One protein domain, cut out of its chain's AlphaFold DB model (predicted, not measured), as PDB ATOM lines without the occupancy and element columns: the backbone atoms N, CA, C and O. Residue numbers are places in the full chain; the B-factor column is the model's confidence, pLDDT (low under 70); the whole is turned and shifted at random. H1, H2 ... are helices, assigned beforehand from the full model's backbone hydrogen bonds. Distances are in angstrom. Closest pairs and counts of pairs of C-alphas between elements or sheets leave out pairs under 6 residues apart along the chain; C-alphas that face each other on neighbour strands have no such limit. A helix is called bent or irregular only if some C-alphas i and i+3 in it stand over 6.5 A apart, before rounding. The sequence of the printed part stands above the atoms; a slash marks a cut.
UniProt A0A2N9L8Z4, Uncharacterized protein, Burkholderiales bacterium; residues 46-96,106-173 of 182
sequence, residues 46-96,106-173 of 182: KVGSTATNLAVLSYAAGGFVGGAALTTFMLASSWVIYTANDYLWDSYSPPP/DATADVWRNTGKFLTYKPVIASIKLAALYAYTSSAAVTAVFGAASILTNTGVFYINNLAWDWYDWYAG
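What this domain is: This is residues 46 to 96 and 106 to 173 of the 182 residues of an uncharacterized protein of Burkholderiales bacterium (UniProt A0A2N9L8Z4). Picture a rod-shaped bundle in which H1, H2, the arm H3b and H4 run up and down, each against the one before it, with H1 and H3b on opposite sides between the long helices H2 and H4. H1 and H3b fill one end portion of the rod; towards the other, H3 bends and its arm H3a slants off, touching both H2 and H4. The printed part has 119 residues with four named helices, H1, H2, H3 and H4 in chain order, and no named strand; its class is all helix. It is compact, with a radius of gyration of the C-alphas of 15.4 A and spans of 46 by 21 by 21 A.

How they stand to each other: Start at H1, residues 46 to 60, and go on to H2, residues 64 to 92: they form a helical hairpin, with the C-alphas of Ser 58 and Gly 67 closest at 3.5 A, at a steep tilt of 38 degrees, only just past shallow. H3, residues 107 to 137, was assigned as one helix by its hydrogen bonds but is bent: C-alphas 120 and 123 are 6.8 A apart, and its arms H3a, residues 107 to 120, and H3b, residues 123 to 137, stand at 50 degrees. H2 touches H3b with residues 70 to 81 alone, closest at the C-alphas of Ser 78 and Ile 125, 6.1 A, at a shallow tilt of 14 degrees, opposite ways. H3b and H4, residues 140 to 172, make a second helical hairpin, closest at the C-alphas of Tyr 134 and Thr 143, 5.5 A. H4 touches H1 with residues 142 to 157 alone, at a shallow tilt of 9 degrees, opposite ways; the C-alphas of Ser 49 and Asn 154 are closest, 6.0 A. H3a touches H4, closest at the C-alphas of Asn 114 and Asn 162, 6.9 A. H2 and H4 are apart. Every O i to N i+4 pair is within hydrogen-bond range in H2, H3a and H3b, against 9 of 11 in H1 and 27 of 29 in H4.

Where its parts are: Find C-alpha 46 at (153.977, 181.581, 173.864); from there H1 runs 19.4 A to residue 60, irregular, but only just, with C-alphas 48 and 51 6.7 A apart. H2 runs 40.7 A, H3a 20.0 A and H3b 20.8 A. H4, 46.2 A long, ends at C-alpha 172, (158.820, 170.369, 192.988).

The domain as a whole: Look for the farthest C-alphas at Ser 138 and Gly 173, 48.8 A apart. Residues 97 to 105 are not printed, in the link across the cut from H2 to H3; C-alphas 96 and 106 are 8.9 A apart. The links H1 to H2 and H3 to H4 are tight. The mean pLDDT of the printed part is 93.8, and no printed residue is under 70.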
ATOM      1  N   LYS A  46     154.670 180.607 174.722       93.69
ATOM      2  CA  LYS A  46     153.977 181.581 173.864       93.69
ATOM      3  C   LYS A  46     154.134 183.001 174.359       93.69
ATOM      4  O   LYS A  46     154.383 183.862 173.524       93.69
ATOM      5  N   VAL A  47     154.088 183.253 175.662       91.94
ATOM      6  CA  VAL A  47     154.387 184.585 176.209       91.94
ATOM      7  C   VAL A  47     155.777 185.037 175.753       91.94
ATOM      8  O   VAL A  47     155.900 186.102 175.147       91.94
ATOM      9  N   GLY A  48     156.796 184.185 175.911       87.69
ATOM     10  CA  GLY A  48     158.164 184.496 175.476       87.69
ATOM     11  C   GLY A  48     158.311 184.706 173.963       87.69
ATOM     12  O   GLY A  48     159.045 185.586 173.521       87.69
ATOM     13  N   SER A  49     157.587 183.933 173.147       92.06
ATOM     14  CA  SER A  49     157.668 184.021 171.679       92.06
ATOM     15  C   SER A  49     156.701 185.029 171.039       92.06
ATOM     16  O   SER A  49     156.799 185.294 169.841       92.06
ATOM     17  N   THR A  50     155.767 185.616 171.795       92.62
ATOM     18  CA  THR A  50     154.775 186.563 171.252       92.62
ATOM     19  C   THR A  50     155.429 187.873 170.850       92.62
ATOM     20  O   THR A  50     155.210 188.333 169.734       92.62
ATOM     21  N   ALA A  51     156.264 188.450 171.718       89.94
ATOM     22  CA  ALA A  51     156.924 189.724 171.436       89.94
ATOM     23  C   ALA A  51     157.814 189.636 170.185       89.94
ATOM     24  O   ALA A  51     157.779 190.513 169.322       89.94
ATOM     25  N   THR A  52     158.559 188.537 170.046       89.19
ATOM     26  CA  THR A  52     159.458 188.309 168.909       89.19
ATOM     27  C   THR A  52     158.681 188.052 167.622       89.19
ATOM     28  O   THR A  52     158.993 188.650 166.594       89.19
ATOM     29  N   ASN A  53     157.634 187.220 167.664       92.19
ATOM     30  CA  ASN A  53     156.765 187.000 166.508       92.19
ATOM     31  C   ASN A  53     156.078 188.303 166.088       92.19
ATOM     32  O   ASN A  53     156.087 188.617 164.904       92.19
ATOM     33  N   LEU A  54     155.555 189.089 167.029       94.69
ATOM     34  CA  LEU A  54     154.882 190.345 166.716       94.69
ATOM     35  C   LEU A  54     155.832 191.327 166.037       94.69
ATOM     36  O   LEU A  54     155.474 191.884 165.004       94.69
ATOM     37  N   ALA A  55     157.051 191.493 166.550       94.69
ATOM     38  CA  ALA A  55     158.047 192.368 165.938       94.69
ATOM     39  C   ALA A  55     158.437 191.896 164.525       94.69
ATOM     40  O   ALA A  55     158.323 192.649 163.557       94.69
ATOM     41  N   VAL A  56     158.846 190.629 164.389       94.31
ATOM     42  CA  VAL A  56     159.345 190.066 163.124       94.31
ATOM     43  C   VAL A  56     158.240 190.009 162.069       94.31
ATOM     44  O   VAL A  56     158.459 190.384 160.918       94.31
ATOM     45  N   LEU A  57     157.040 189.570 162.449       94.19
ATOM     46  CA  LEU A  57     155.922 189.410 161.521       94.19
ATOM     47  C   LEU A  57     155.259 190.745 161.185       94.19
ATOM     48  O   LEU A  57     154.776 190.881 160.068       94.19
ATOM     49  N   SER A  58     155.272 191.747 162.076       96.69
ATOM     50  CA  SER A  58     154.810 193.102 161.722       96.69
ATOM     51  C   SER A  58     155.691 193.721 160.653       96.69
ATOM     52  O   SER A  58     155.178 194.303 159.700       96.69
ATOM     53  N   TYR A  59     157.009 193.548 160.774       96.06
ATOM     54  CA  TYR A  59     157.933 193.998 159.741       96.06
ATOM     55  C   TYR A  59     157.695 193.243 158.427       96.06
ATOM     56  O   TYR A  59     157.538 193.861 157.377       96.06
ATOM     57  N   ALA A  60     157.594 191.911 158.481       94.88
ATOM     58  CA  ALA A  60     157.379 191.081 157.295       94.88
ATOM     59  C   ALA A  60     156.045 191.370 156.580       94.88
ATOM     60  O   ALA A  60     155.971 191.317 155.355       94.88
ATOM     61  N   ALA A  61     154.994 191.678 157.343       95.38
ATOM     62  CA  ALA A  61     153.663 191.990 156.834       95.38
ATOM     63  C   ALA A  61     153.504 193.448 156.365       95.38
ATOM     64  O   ALA A  61     152.438 193.798 155.858       95.38
ATOM     65  N   GLY A  62     154.518 194.299 156.557       95.75
ATOM     66  CA  GLY A  62     154.459 195.725 156.222       95.75
ATOM     67  C   GLY A  62     153.596 196.562 157.174       95.75
ATOM     68  O   GLY A  62     153.224 197.682 156.834       95.75
ATOM     69  N   GLY A  63     153.251 196.042 158.356       95.94
ATOM     70  CA  GLY A  63     152.441 196.764 159.331       95.94
ATOM     71  C   GLY A  63     151.998 195.924 160.528       95.94
ATOM     72  O   GLY A  63     151.956 194.693 160.486       95.94
ATOM     73  N   PHE A  64     151.614 196.618 161.602       96.94
ATOM     74  CA  PHE A  64     151.228 196.004 162.875       96.94
ATOM     75  C   PHE A  64     150.006 195.086 162.764       96.94
ATOM     76  O   PHE A  64     150.014 193.998 163.325       96.94
ATOM     77  N   VAL A  65     148.965 195.484 162.022       97.31
ATOM     78  CA  VAL A  65     147.723 194.694 161.902       97.31
ATOM     79  C   VAL A  65     147.994 193.322 161.279       97.31
ATOM     80  O   VAL A  65     147.555 192.302 161.809       97.31
ATOM     81  N   GLY A  66     148.770 193.283 160.192       94.88
ATOM     82  CA  GLY A  66     149.167 192.030 159.548       94.88
ATOM     83  C   GLY A  66     150.073 191.178 160.435       94.88
ATOM     84  O   GLY A  66     149.866 189.971 160.567       94.88
ATOM     85  N   GLY A  67     151.030 191.820 161.112       96.50
ATOM     86  CA  GLY A  67     151.893 191.161 162.089       96.50
ATOM     87  C   GLY A  67     151.130 190.545 163.253       96.50
ATOM     88  O   GLY A  67     151.404 189.405 163.624       96.50
ATOM     89  N   ALA A  68     150.145 191.256 163.798       97.38
ATOM     90  CA  ALA A  68     149.279 190.771 164.863       97.38
ATOM     91  C   ALA A  68     148.442 189.571 164.400       97.38
ATOM     92  O   ALA A  68     148.446 188.544 165.074       97.38
ATOM     93  N   ALA A  69     147.812 189.644 163.222       97.31
ATOM     94  CA  ALA A  69     147.029 188.537 162.670       97.31
ATOM     95  C   ALA A  69     147.873 187.262 162.482       97.31
ATOM     96  O   ALA A  69     147.491 186.183 162.943       97.31
ATOM     97  N   LEU A  70     149.056 187.392 161.869       95.94
ATOM     98  CA  LEU A  70     149.995 186.279 161.713       95.94
ATOM     99  C   LEU A  70     150.499 185.766 163.067       95.94
ATOM    100  O   LEU A  70     150.614 184.558 163.261       95.94
ATOM    101  N   THR A  71     150.764 186.656 164.024       96.00
ATOM    102  CA  THR A  71     151.224 186.276 165.365       96.00
ATOM    103  C   THR A  71     150.164 185.480 166.109       96.00
ATOM    104  O   THR A  71     150.487 184.425 166.643       96.00
ATOM    105  N   THR A  72     148.905 185.917 166.097       97.06
ATOM    106  CA  THR A  72     147.787 185.199 166.723       97.06
ATOM    107  C   THR A  72     147.579 183.830 166.087       97.06
ATOM    108  O   THR A  72     147.473 182.834 166.804       97.06
ATOM    109  N   PHE A  73     147.591 183.747 164.752       96.25
ATOM    110  CA  PHE A  73     147.493 182.468 164.048       96.25
ATOM    111  C   PHE A  73     148.638 181.518 164.427       96.25
ATOM    112  O   PHE A  73     148.417 180.345 164.752       96.25
ATOM    113  N   MET A  74     149.872 182.029 164.435       95.00
ATOM    114  CA  MET A  74     151.036 181.237 164.815       95.00
ATOM    115  C   MET A  74     150.997 180.834 166.282       95.00
ATOM    116  O   MET A  74     151.389 179.717 166.608       95.00
ATOM    117  N   LEU A  75     150.521 181.700 167.171       94.75
ATOM    118  CA  LEU A  75     150.378 181.415 168.591       94.75
ATOM    119  C   LEU A  75     149.389 180.273 168.808       94.75
ATOM    120  O   LEU A  75     149.760 179.290 169.442       94.75
ATOM    121  N   ALA A  76     148.192 180.355 168.225       96.00
ATOM    122  CA  ALA A  76     147.152 179.342 168.378       96.00
ATOM    123  C   ALA A  76     147.591 177.973 167.833       96.00
ATOM    124  O   ALA A  76     147.600 176.983 168.565       96.00
ATOM    125  N   SER A  77     148.036 177.923 166.571       95.06
ATOM    126  CA  SER A  77     148.487 176.672 165.937       95.06
ATOM    127  C   SER A  77     149.652 176.040 166.699       95.06
ATOM    128  O   SER A  77     149.644 174.847 167.009       95.06
ATOM    129  N   SER A  78     150.640 176.854 167.070       94.50
ATOM    130  CA  SER A  78     151.817 176.357 167.768       94.50
ATOM    131  C   SER A  78     151.586 176.060 169.243       94.50
ATOM    132  O   SER A  78     152.395 175.342 169.822       94.50
ATOM    133  N   TRP A  79     150.535 176.589 169.869       96.94
ATOM    134  CA  TRP A  79     150.151 176.234 171.235       96.94
ATOM    135  C   TRP A  79     149.549 174.834 171.266       96.94
ATOM    136  O   TRP A  79     149.992 174.008 172.062       96.94
ATOM    137  N   VAL A  80     148.636 174.530 170.335       97.31
ATOM    138  CA  VAL A  80     148.012 173.201 170.225       97.31
ATOM    139  C   VAL A  80     149.066 172.133 169.944       97.31
ATOM    140  O   VAL A  80     149.153 171.140 170.660       97.31
ATOM    141  N   ILE A  81     149.911 172.359 168.935       96.44
ATOM    142  CA  ILE A  81     150.921 171.377 168.521       96.44
ATOM    143  C   ILE A  81     152.002 171.208 169.592       96.44
ATOM    144  O   ILE A  81     152.441 170.088 169.818       96.44
ATOM    145  N   TYR A  82     152.410 172.282 170.281       96.25
ATOM    146  CA  TYR A  82     153.339 172.159 171.407       96.25
ATOM    147  C   TYR A  82     152.722 171.322 172.522       96.25
ATOM    148  O   TYR A  82     153.345 170.368 172.963       96.25
ATOM    149  N   THR A  83     151.503 171.661 172.950       97.19
ATOM    150  CA  THR A  83     150.815 170.972 174.051       97.19
ATOM    151  C   THR A  83     150.675 169.483 173.756       97.19
ATOM    152  O   THR A  83     151.014 168.656 174.594       97.19
ATOM    153  N   ALA A  84     150.238 169.136 172.541       96.94
ATOM    154  CA  ALA A  84     150.118 167.747 172.118       96.94
ATOM    155  C   ALA A  84     151.483 167.046 172.054       96.94
ATOM    156  O   ALA A  84     151.624 165.942 172.568       96.94
ATOM    157  N   ASN A  85     152.496 167.679 171.455       96.56
ATOM    158  CA  ASN A  85     153.834 167.101 171.351       96.56
ATOM    159  C   ASN A  85     154.449 166.848 172.731       96.56
ATOM    160  O   ASN A  85     154.977 165.771 172.979       96.56
ATOM    161  N   ASP A  86     154.367 167.834 173.618       95.25
ATOM    162  CA  ASP A  86     154.880 167.760 174.979       95.25
ATOM    163  C   ASP A  86     154.188 166.647 175.775       95.25
ATOM    164  O   ASP A  86     154.865 165.771 176.305       95.25
ATOM    165  N   TYR A  87     152.853 166.594 175.728       95.12
ATOM    166  CA  TYR A  87     152.068 165.541 176.368       95.12
ATOM    167  C   TYR A  87     152.422 164.139 175.855       95.12
ATOM    168  O   TYR A  87     152.570 163.206 176.644       95.12
ATOM    169  N   LEU A  88     152.565 163.968 174.536       94.81
ATOM    170  CA  LEU A  88     152.932 162.677 173.946       94.81
ATOM    171  C   LEU A  88     154.349 162.267 174.361       94.81
ATOM    172  O   LEU A  88     154.572 161.104 174.687       94.81
ATOM    173  N   TRP A  89     155.294 163.208 174.405       93.94
ATOM    174  CA  TRP A  89     156.636 162.934 174.915       93.94
ATOM    175  C   TRP A  89     156.619 162.553 176.389       93.94
ATOM    176  O   TRP A  89     157.258 161.574 176.750       93.94
ATOM    177  N   ASP A  90     155.875 163.262 177.232       91.75
ATOM    178  CA  ASP A  90     155.757 162.920 178.650       91.75
ATOM    179  C   ASP A  90     155.044 161.568 178.854       91.75
ATOM    180  O   ASP A  90     155.339 160.856 179.810       91.75
ATOM    181  N   SER A  91     154.156 161.172 177.933       90.12
ATOM    182  CA  SER A  91     153.438 159.888 177.982       90.12
ATOM    183  C   SER A  91     154.308 158.698 177.569       90.12
ATOM    184  O   SER A  91     154.250 157.644 178.197       90.12
ATOM    185  N   TYR A  92     155.091 158.840 176.495       90.06
ATOM    186  CA  TYR A  92     155.849 157.734 175.892       90.06
ATOM    187  C   TYR A  92     157.335 157.723 176.264       90.06
ATOM    188  O   TYR A  92     157.997 156.695 176.152       90.06
ATOM    189  N   SER A  93     157.874 158.862 176.688       87.94
ATOM    190  CA  SER A  93     159.259 159.042 177.120       87.94
ATOM    191  C   SER A  93     159.285 160.003 178.321       87.94
ATOM    192  O   SER A  93     159.714 161.167 178.210       87.94
ATOM    193  N   PRO A  94     158.744 159.542 179.469       85.31
ATOM    194  CA  PRO A  94     158.602 160.368 180.657       85.31
ATOM    195  C   PRO A  94     159.960 160.927 181.106       85.31
ATOM    196  O   PRO A  94     161.000 160.297 180.879       85.31
ATOM    197  N   PRO A  95     159.976 162.126 181.711       83.94
ATOM    198  CA  PRO A  95     161.210 162.710 182.213       83.94
ATOM    199  C   PRO A  95     161.814 161.839 183.328       83.94
ATOM    200  O   PRO A  95     161.072 161.171 184.057       83.94
ATOM    201  N   PRO A  96     163.148 161.856 183.504       81.25
ATOM    202  CA  PRO A  96     163.787 161.198 184.634       81.25
ATOM    203  C   PRO A  96     163.204 161.690 185.964       81.25
ATOM    204  O   PRO A  96     163.033 162.888 186.176       81.25
ATOM    205  N   ASP A 106     170.152 166.644 186.223       88.69
ATOM    206  CA  ASP A 106     171.008 166.402 185.058       88.69
ATOM    207  C   ASP A 106     170.529 167.215 183.847       88.69
ATOM    208  O   ASP A 106     169.734 166.761 183.020       88.69
ATOM    209  N   ALA A 107     171.068 168.429 183.721       89.19
ATOM    210  CA  ALA A 107     170.774 169.314 182.599       89.19
ATOM    211  C   ALA A 107     171.199 168.737 181.233       89.19
ATOM    212  O   ALA A 107     170.669 169.152 180.204       89.19
ATOM    213  N   THR A 108     172.142 167.791 181.181       89.19
ATOM    214  CA  THR A 108     172.614 167.224 179.907       89.19
ATOM    215  C   THR A 108     171.607 166.218 179.361       89.19
ATOM    216  O   THR A 108     171.244 166.286 178.182       89.19
ATOM    217  N   ALA A 109     171.114 165.318 180.219       85.56
ATOM    218  CA  ALA A 109     170.026 164.405 179.869       85.56
ATOM    219  C   ALA A 109     168.766 165.177 179.450       85.56
ATOM    220  O   ALA A 109     168.101 164.817 178.472       85.56
ATOM    221  N   ASP A 110     168.489 166.282 180.143       87.44
ATOM    222  CA  ASP A 110     167.376 167.166 179.826       87.44
ATOM    223  C   ASP A 110     167.506 167.813 178.437       87.44
ATOM    224  O   ASP A 110     166.590 167.735 177.616       87.44
ATOM    225  N   VAL A 111     168.680 168.362 178.105       91.31
ATOM    226  CA  VAL A 111     168.949 168.943 176.777       91.31
ATOM    227  C   VAL A 111     168.738 167.922 175.658       91.31
ATOM    228  O   VAL A 111     168.192 168.270 174.604       91.31
ATOM    229  N   TRP A 112     169.133 166.664 175.861       91.12
ATOM    230  CA  TRP A 112     168.920 165.610 174.867       91.12
ATOM    231  C   TRP A 112     167.432 165.336 174.640       91.12
ATOM    232  O   TRP A 112     166.952 165.333 173.501       91.12
ATOM    233  N   ARG A 113     166.672 165.191 175.728       90.81
ATOM    234  CA  ARG A 113     165.222 164.995 175.677       90.81
ATOM    235  C   ARG A 113     164.512 166.178 175.022       90.81
ATOM    236  O   ARG A 113     163.689 165.994 174.123       90.81
ATOM    237  N   ASN A 114     164.886 167.393 175.405       94.19
ATOM    238  CA  ASN A 114     164.349 168.622 174.835       94.19
ATOM    239  C   ASN A 114     164.711 168.787 173.357       94.19
ATOM    240  O   ASN A 114     163.904 169.292 172.578       94.19
ATOM    241  N   THR A 115     165.852 168.259 172.920       95.12
ATOM    242  CA  THR A 115     166.185 168.166 171.493       95.12
ATOM    243  C   THR A 115     165.252 167.201 170.756       95.12
ATOM    244  O   THR A 115     164.764 167.538 169.678       95.12
ATOM    245  N   GLY A 116     164.909 166.053 171.346       94.25
ATOM    246  CA  GLY A 116     163.894 165.143 170.797       94.25
ATOM    247  C   GLY A 116     162.519 165.808 170.643       94.25
ATOM    248  O   GLY A 116     161.920 165.779 169.559       94.25
ATOM    249  N   LYS A 117     162.052 166.497 171.694       94.81
ATOM    250  CA  LYS A 117     160.824 167.312 171.657       94.81
ATOM    251  C   LYS A 117     160.897 168.381 170.569       94.81
ATOM    252  O   LYS A 117     159.953 168.547 169.800       94.81
ATOM    253  N   PHE A 118     162.024 169.082 170.462       94.56
ATOM    254  CA  PHE A 118     162.232 170.120 169.459       94.56
ATOM    255  C   PHE A 118     162.144 169.571 168.033       94.56
ATOM    256  O   PHE A 118     161.464 170.162 167.198       94.56
ATOM    257  N   LEU A 119     162.791 168.441 167.742       95.44
ATOM    258  CA  LEU A 119     162.836 167.860 166.397       95.44
ATOM    259  C   LEU A 119     161.490 167.291 165.932       95.44
ATOM    260  O   LEU A 119     161.241 167.227 164.732       95.44
ATOM    261  N   THR A 120     160.605 166.930 166.858       94.31
ATOM    262  CA  THR A 120     159.242 166.460 166.555       94.31
ATOM    263  C   THR A 120     158.244 167.618 166.433       94.31
ATOM    264  O   THR A 120     157.376 167.613 165.562       94.31
ATOM    265  N   TYR A 121     158.428 168.676 167.225       92.31
ATOM    266  CA  TYR A 121     157.588 169.875 167.222       92.31
ATOM    267  C   TYR A 121     157.933 170.880 166.104       92.31
ATOM    268  O   TYR A 121     157.057 171.416 165.415       92.31
ATOM    269  N   LYS A 122     159.221 171.208 165.947       92.62
ATOM    270  CA  LYS A 122     159.671 172.378 165.182       92.62
ATOM    271  C   LYS A 122     159.431 172.257 163.679       92.62
ATOM    272  O   LYS A 122     158.985 173.265 163.129       92.62
ATOM    273  N   PRO A 123     159.672 171.115 163.004       95.31
ATOM    274  CA  PRO A 123     159.423 171.009 161.567       95.31
ATOM    275  C   PRO A 123     157.971 171.329 161.209       95.31
ATOM    276  O   PRO A 123     157.729 172.120 160.303       95.31
ATOM    277  N   VAL A 124     157.010 170.827 161.991       96.12
ATOM    278  CA  VAL A 124     155.577 171.077 161.771       96.12
ATOM    279  C   VAL A 124     155.261 172.573 161.870       96.12
ATOM    280  O   VAL A 124     154.658 173.156 160.968       96.12
ATOM    281  N   ILE A 125     155.718 173.233 162.937       94.75
ATOM    282  CA  ILE A 125     155.460 174.666 163.139       94.75
ATOM    283  C   ILE A 125     156.235 175.555 162.175       94.75
ATOM    284  O   ILE A 125     155.717 176.592 161.761       94.75
ATOM    285  N   ALA A 126     157.454 175.172 161.802       95.44
ATOM    286  CA  ALA A 126     158.224 175.870 160.785       95.44
ATOM    287  C   ALA A 126     157.482 175.845 159.443       95.44
ATOM    288  O   ALA A 126     157.289 176.903 158.849       95.44
ATOM    289  N   SER A 127     156.980 174.684 159.015       97.25
ATOM    290  CA  SER A 127     156.206 174.552 157.778       97.25
ATOM    291  C   SER A 127     154.927 175.385 157.798       97.25
ATOM    292  O   SER A 127     154.685 176.140 156.859       97.25
ATOM    293  N   ILE A 128     154.142 175.322 158.882       96.50
ATOM    294  CA  ILE A 128     152.924 176.139 159.033       96.50
ATOM    295  C   ILE A 128     153.263 177.633 158.967       96.50
ATOM    296  O   ILE A 128     152.581 178.390 158.278       96.50
ATOM    297  N   LYS A 129     154.342 178.059 159.636       95.75
ATOM    298  CA  LYS A 129     154.784 179.459 159.638       95.75
ATOM    299  C   LYS A 129     155.185 179.942 158.255       95.75
ATOM    300  O   LYS A 129     154.740 181.006 157.837       95.75
ATOM    301  N   LEU A 130     156.028 179.180 157.564       96.88
ATOM    302  CA  LEU A 130     156.496 179.534 156.228       96.88
ATOM    303  C   LEU A 130     155.322 179.584 155.244       96.88
ATOM    304  O   LEU A 130     155.215 180.540 154.482       96.88
ATOM    305  N   ALA A 131     154.398 178.622 155.319       97.88
ATOM    306  CA  ALA A 131     153.195 178.612 154.494       97.88
ATOM    307  C   ALA A 131     152.290 179.823 154.769       97.88
ATOM    308  O   ALA A 131     151.873 180.493 153.828       97.88
ATOM    309  N   ALA A 132     152.022 180.147 156.038       96.81
ATOM    310  CA  ALA A 132     151.190 181.292 156.410       96.81
ATOM    311  C   ALA A 132     151.820 182.625 155.990       96.81
ATOM    312  O   ALA A 132     151.140 183.497 155.450       96.81
ATOM    313  N   LEU A 133     153.133 182.772 156.190       96.44
ATOM    314  CA  LEU A 133     153.857 183.975 155.804       96.44
ATOM    315  C   LEU A 133     153.892 184.147 154.281       96.44
ATOM    316  O   LEU A 133     153.658 185.253 153.791       96.44
ATOM    317  N   TYR A 134     154.113 183.066 153.529       97.81
ATOM    318  CA  TYR A 134     154.053 183.100 152.070       97.81
ATOM    319  C   TYR A 134     152.645 183.416 151.571       97.81
ATOM    320  O   TYR A 134     152.487 184.286 150.723       97.81
ATOM    321  N   ALA A 135     151.619 182.774 152.129       97.75
ATOM    322  CA  ALA A 135     150.231 183.033 151.760       97.75
ATOM    323  C   ALA A 135     149.834 184.498 152.001       97.75
ATOM    324  O   ALA A 135     149.114 185.079 151.194       97.75
ATOM    325  N   TYR A 136     150.329 185.109 153.081       97.25
ATOM    326  CA  TYR A 136     150.041 186.504 153.404       97.25
ATOM    327  C   TYR A 136     150.826 187.491 152.527       97.25
ATOM    328  O   TYR A 136     150.269 188.465 152.029       97.25
ATOM    329  N   THR A 137     152.127 187.259 152.340       96.69
ATOM    330  CA  THR A 137     153.037 188.226 151.693       96.69
ATOM    331  C   THR A 137     153.206 187.999 150.194       96.69
ATOM    332  O   THR A 137     153.703 188.877 149.492       96.69
ATOM    333  N   SER A 138     152.844 186.814 149.694       97.38
ATOM    334  CA  SER A 138     153.116 186.340 148.329       97.38
ATOM    335  C   SER A 138     154.592 186.450 147.911       97.38
ATOM    336  O   SER A 138     154.903 186.515 146.723       97.38
ATOM    337  N   SER A 139     155.525 186.467 148.873       97.62
ATOM    338  CA  SER A 139     156.952 186.690 148.626       97.62
ATOM    339  C   SER A 139     157.812 185.593 149.244       97.62
ATOM    340  O   SER A 139     157.901 185.447 150.467       97.62
ATOM    341  N   ALA A 140     158.498 184.832 148.387       97.81
ATOM    342  CA  ALA A 140     159.421 183.781 148.817       97.81
ATOM    343  C   ALA A 140     160.628 184.355 149.577       97.81
ATOM    344  O   ALA A 140     161.057 183.773 150.570       97.81
ATOM    345  N   ALA A 141     161.133 185.524 149.165       97.62
ATOM    346  CA  ALA A 141     162.257 186.187 149.824       97.62
ATOM    347  C   ALA A 141     161.896 186.642 151.248       97.62
ATOM    348  O   ALA A 141     162.624 186.345 152.194       97.62
ATOM    349  N   VAL A 142     160.737 187.292 151.417       96.50
ATOM    350  CA  VAL A 142     160.228 187.684 152.745       96.50
ATOM    351  C   VAL A 142     160.000 186.443 153.606       96.50
ATOM    352  O   VAL A 142     160.413 186.403 154.762       96.50
ATOM    353  N   THR A 143     159.417 185.396 153.023       97.50
ATOM    354  CA  THR A 143     159.177 184.129 153.720       97.50
ATOM    355  C   THR A 143     160.472 183.495 154.219       97.50
ATOM    356  O   THR A 143     160.544 183.107 155.382       97.50
ATOM    357  N   ALA A 144     161.505 183.426 153.378       97.00
ATOM    358  CA  ALA A 144     162.790 182.848 153.749       97.00
ATOM    359  C   ALA A 144     163.465 183.645 154.873       97.00
ATOM    360  O   ALA A 144     163.821 183.071 155.899       97.00
ATOM    361  N   VAL A 145     163.587 184.968 154.719       97.38
ATOM    362  CA  VAL A 145     164.305 185.825 155.678       97.38
ATOM    363  C   VAL A 145     163.575 185.896 157.019       97.38
ATOM    364  O   VAL A 145     164.141 185.557 158.060       97.38
ATOM    365  N   PHE A 146     162.304 186.300 157.014       96.19
ATOM    366  CA  PHE A 146     161.553 186.520 158.253       96.19
ATOM    367  C   PHE A 146     161.071 185.212 158.878       96.19
ATOM    368  O   PHE A 146     161.003 185.099 160.104       96.19
ATOM    369  N   GLY A 147     160.807 184.193 158.058       94.38
ATOM    370  CA  GLY A 147     160.544 182.841 158.536       94.38
ATOM    371  C   GLY A 147     161.746 182.258 159.273       94.38
ATOM    372  O   GLY A 147     161.592 181.817 160.413       94.38
ATOM    373  N   ALA A 148     162.945 182.318 158.680       94.94
ATOM    374  CA  ALA A 148     164.171 181.833 159.313       94.94
ATOM    375  C   ALA A 148     164.508 182.614 160.589       94.94
ATOM    376  O   ALA A 148     164.747 181.998 161.628       94.94
ATOM    377  N   ALA A 149     164.446 183.951 160.551       94.06
ATOM    378  CA  ALA A 149     164.686 184.790 161.727       94.06
ATOM    379  C   ALA A 149     163.749 184.410 162.886       94.06
ATOM    380  O   ALA A 149     164.199 184.107 163.989       94.06
ATOM    381  N   SER A 150     162.445 184.315 162.614       91.44
ATOM    382  CA  SER A 150     161.450 183.927 163.617       91.44
ATOM    383  C   SER A 150     161.645 182.492 164.133       91.44
ATOM    384  O   SER A 150     161.383 182.195 165.301       91.44
ATOM    385  N   ILE A 151     162.097 181.568 163.280       92.38
ATOM    386  CA  ILE A 151     162.433 180.194 163.669       92.38
ATOM    387  C   ILE A 151     163.621 180.190 164.632       92.38
ATOM    388  O   ILE A 151     163.498 179.576 165.692       92.38
ATOM    389  N   LEU A 152     164.711 180.885 164.298       92.06
ATOM    390  CA  LEU A 152     165.933 180.945 165.101       92.06
ATOM    391  C   LEU A 152     165.674 181.566 166.474       92.06
ATOM    392  O   LEU A 152     166.000 180.953 167.490       92.06
ATOM    393  N   THR A 153     165.001 182.718 166.526       89.12
ATOM    394  CA  THR A 153     164.686 183.376 167.801       89.12
ATOM    395  C   THR A 153     163.844 182.472 168.703       89.12
ATOM    396  O   THR A 153     164.141 182.320 169.886       89.12
ATOM    397  N   ASN A 154     162.842 181.782 168.149       90.94
ATOM    398  CA  ASN A 154     161.977 180.907 168.945       90.94
ATOM    399  C   ASN A 154     162.655 179.593 169.365       90.94
ATOM    400  O   ASN A 154     162.078 178.855 170.159       90.94
ATOM    401  N   THR A 155     163.828 179.253 168.822       93.19
ATOM    402  CA  THR A 155     164.601 178.085 169.272       93.19
ATOM    403  C   THR A 155     165.215 178.337 170.644       93.19
ATOM    404  O   THR A 155     165.050 177.504 171.528       93.19
ATOM    405  N   GLY A 156     165.821 179.507 170.868       91.56
ATOM    406  CA  GLY A 156     166.350 179.860 172.191       91.56
ATOM    407  C   GLY A 156     165.255 179.875 173.261       91.56
ATOM    408  O   GLY A 156     165.399 179.248 174.306       91.56
ATOM    409  N   VAL A 157     164.111 180.500 172.954       93.12
ATOM    410  CA  VAL A 157     162.955 180.547 173.870       93.12
ATOM    411  C   VAL A 157     162.434 179.141 174.188       93.12
ATOM    412  O   VAL A 157     162.047 178.883 175.322       93.12
ATOM    413  N   PHE A 158     162.448 178.222 173.217       94.81
ATOM    414  CA  PHE A 158     162.030 176.837 173.438       94.81
ATOM    415  C   PHE A 158     162.920 176.140 174.471       94.81
ATOM    416  O   PHE A 158     162.397 175.594 175.438       94.81
ATOM    417  N   TYR A 159     164.244 176.171 174.288       94.69
ATOM    418  CA  TYR A 159     165.159 175.477 175.197       94.69
ATOM    419  C   TYR A 159     165.145 176.089 176.596       94.69
ATOM    420  O   TYR A 159     165.058 175.351 177.568       94.69
ATOM    421  N   ILE A 160     165.148 177.422 176.699       94.44
ATOM    422  CA  ILE A 160     165.076 178.111 177.995       94.44
ATOM    423  C   ILE A 160     163.778 177.754 178.723       94.44
ATOM    424  O   ILE A 160     163.813 177.441 179.908       94.44
ATOM    425  N   ASN A 161     162.639 177.771 178.023       95.94
ATOM    426  CA  ASN A 161     161.351 177.439 178.621       95.94
ATOM    427  C   ASN A 161     161.313 175.995 179.130       95.94
ATOM    428  O   ASN A 161     160.914 175.779 180.266       95.94
ATOM    429  N   ASN A 162     161.712 175.020 178.306       94.81
ATOM    430  CA  ASN A 162     161.651 173.617 178.717       94.81
ATOM    431  C   ASN A 162     162.616 173.329 179.862       94.81
ATOM    432  O   ASN A 162     162.169 172.830 180.882       94.81
ATOM    433  N   LEU A 163     163.874 173.766 179.760       95.06
ATOM    434  CA  LEU A 163     164.861 173.569 180.822       95.06
ATOM    435  C   LEU A 163     164.407 174.197 182.149       95.06
ATOM    436  O   LEU A 163     164.576 173.596 183.202       95.06
ATOM    437  N   ALA A 164     163.815 175.398 182.113       94.62
ATOM    438  CA  ALA A 164     163.312 176.059 183.317       94.62
ATOM    439  C   ALA A 164     162.166 175.280 183.971       94.62
ATOM    440  O   ALA A 164     162.114 175.172 185.195       94.62
ATOM    441  N   TRP A 165     161.257 174.736 183.165       94.81
ATOM    442  CA  TRP A 165     160.178 173.915 183.683       94.81
ATOM    443  C   TRP A 165     160.652 172.543 184.163       94.81
ATOM    444  O   TRP A 165     160.237 172.121 185.228       94.81
ATOM    445  N   ASP A 166     161.522 171.866 183.418       92.19
ATOM    446  CA  ASP A 166     162.034 170.548 183.795       92.19
ATOM    447  C   ASP A 166     162.884 170.649 185.078       92.19
ATOM    448  O   ASP A 166     162.803 169.792 185.958       92.19
ATOM    449  N   TRP A 167     163.611 171.762 185.252       92.50
ATOM    450  CA  TRP A 167     164.252 172.123 186.519       92.50
ATOM    451  C   TRP A 167     163.225 172.351 187.635       92.50
ATOM    452  O   TRP A 167     163.380 171.811 188.728       92.50
ATOM    453  N   TYR A 168     162.161 173.120 187.380       92.38
ATOM    454  CA  TYR A 168     161.092 173.335 188.360       92.38
ATOM    455  C   TYR A 168     160.437 172.014 188.789       92.38
ATOM    456  O   TYR A 168     160.334 171.753 189.985       92.38
ATOM    457  N   ASP A 169     160.064 171.159 187.834       90.12
ATOM    458  CA  ASP A 169     159.418 169.868 188.071       90.12
ATOM    459  C   ASP A 169     160.332 168.925 188.871       90.12
ATOM    460  O   ASP A 169     159.869 168.235 189.780       90.12
ATOM    461  N   TRP A 170     161.644 168.941 188.603       89.06
ATOM    462  CA  TRP A 170     162.632 168.159 189.352       89.06
ATOM    463  C   TRP A 170     162.643 168.485 190.851       89.06
ATOM    464  O   TRP A 170     162.683 167.578 191.686       89.06
ATOM    465  N   TYR A 171     162.603 169.775 191.202       88.56
ATOM    466  CA  TYR A 171     162.643 170.219 192.601       88.56
ATOM    467  C   TYR A 171     161.263 170.272 193.264       88.56
ATOM    468  O   TYR A 171     161.183 170.149 194.485       88.56
ATOM    469  N   ALA A 172     160.190 170.430 192.490       87.94
ATOM    470  CA  ALA A 172     158.820 170.369 192.988       87.94
ATOM    471  C   ALA A 172     158.339 168.926 193.221       87.94
ATOM    472  O   ALA A 172     157.478 168.697 194.072       87.94
ATOM    473  N   GLY A 173     158.879 167.955 192.478       80.88
ATOM    474  CA  GLY A 173     158.537 166.543 192.617       80.88
ATOM    475  C   GLY A 173     159.082 165.918 193.902       80.88
ATOM    476  O   GLY A 173     160.099 166.345 194.449       80.88
TER     477      GLY A 173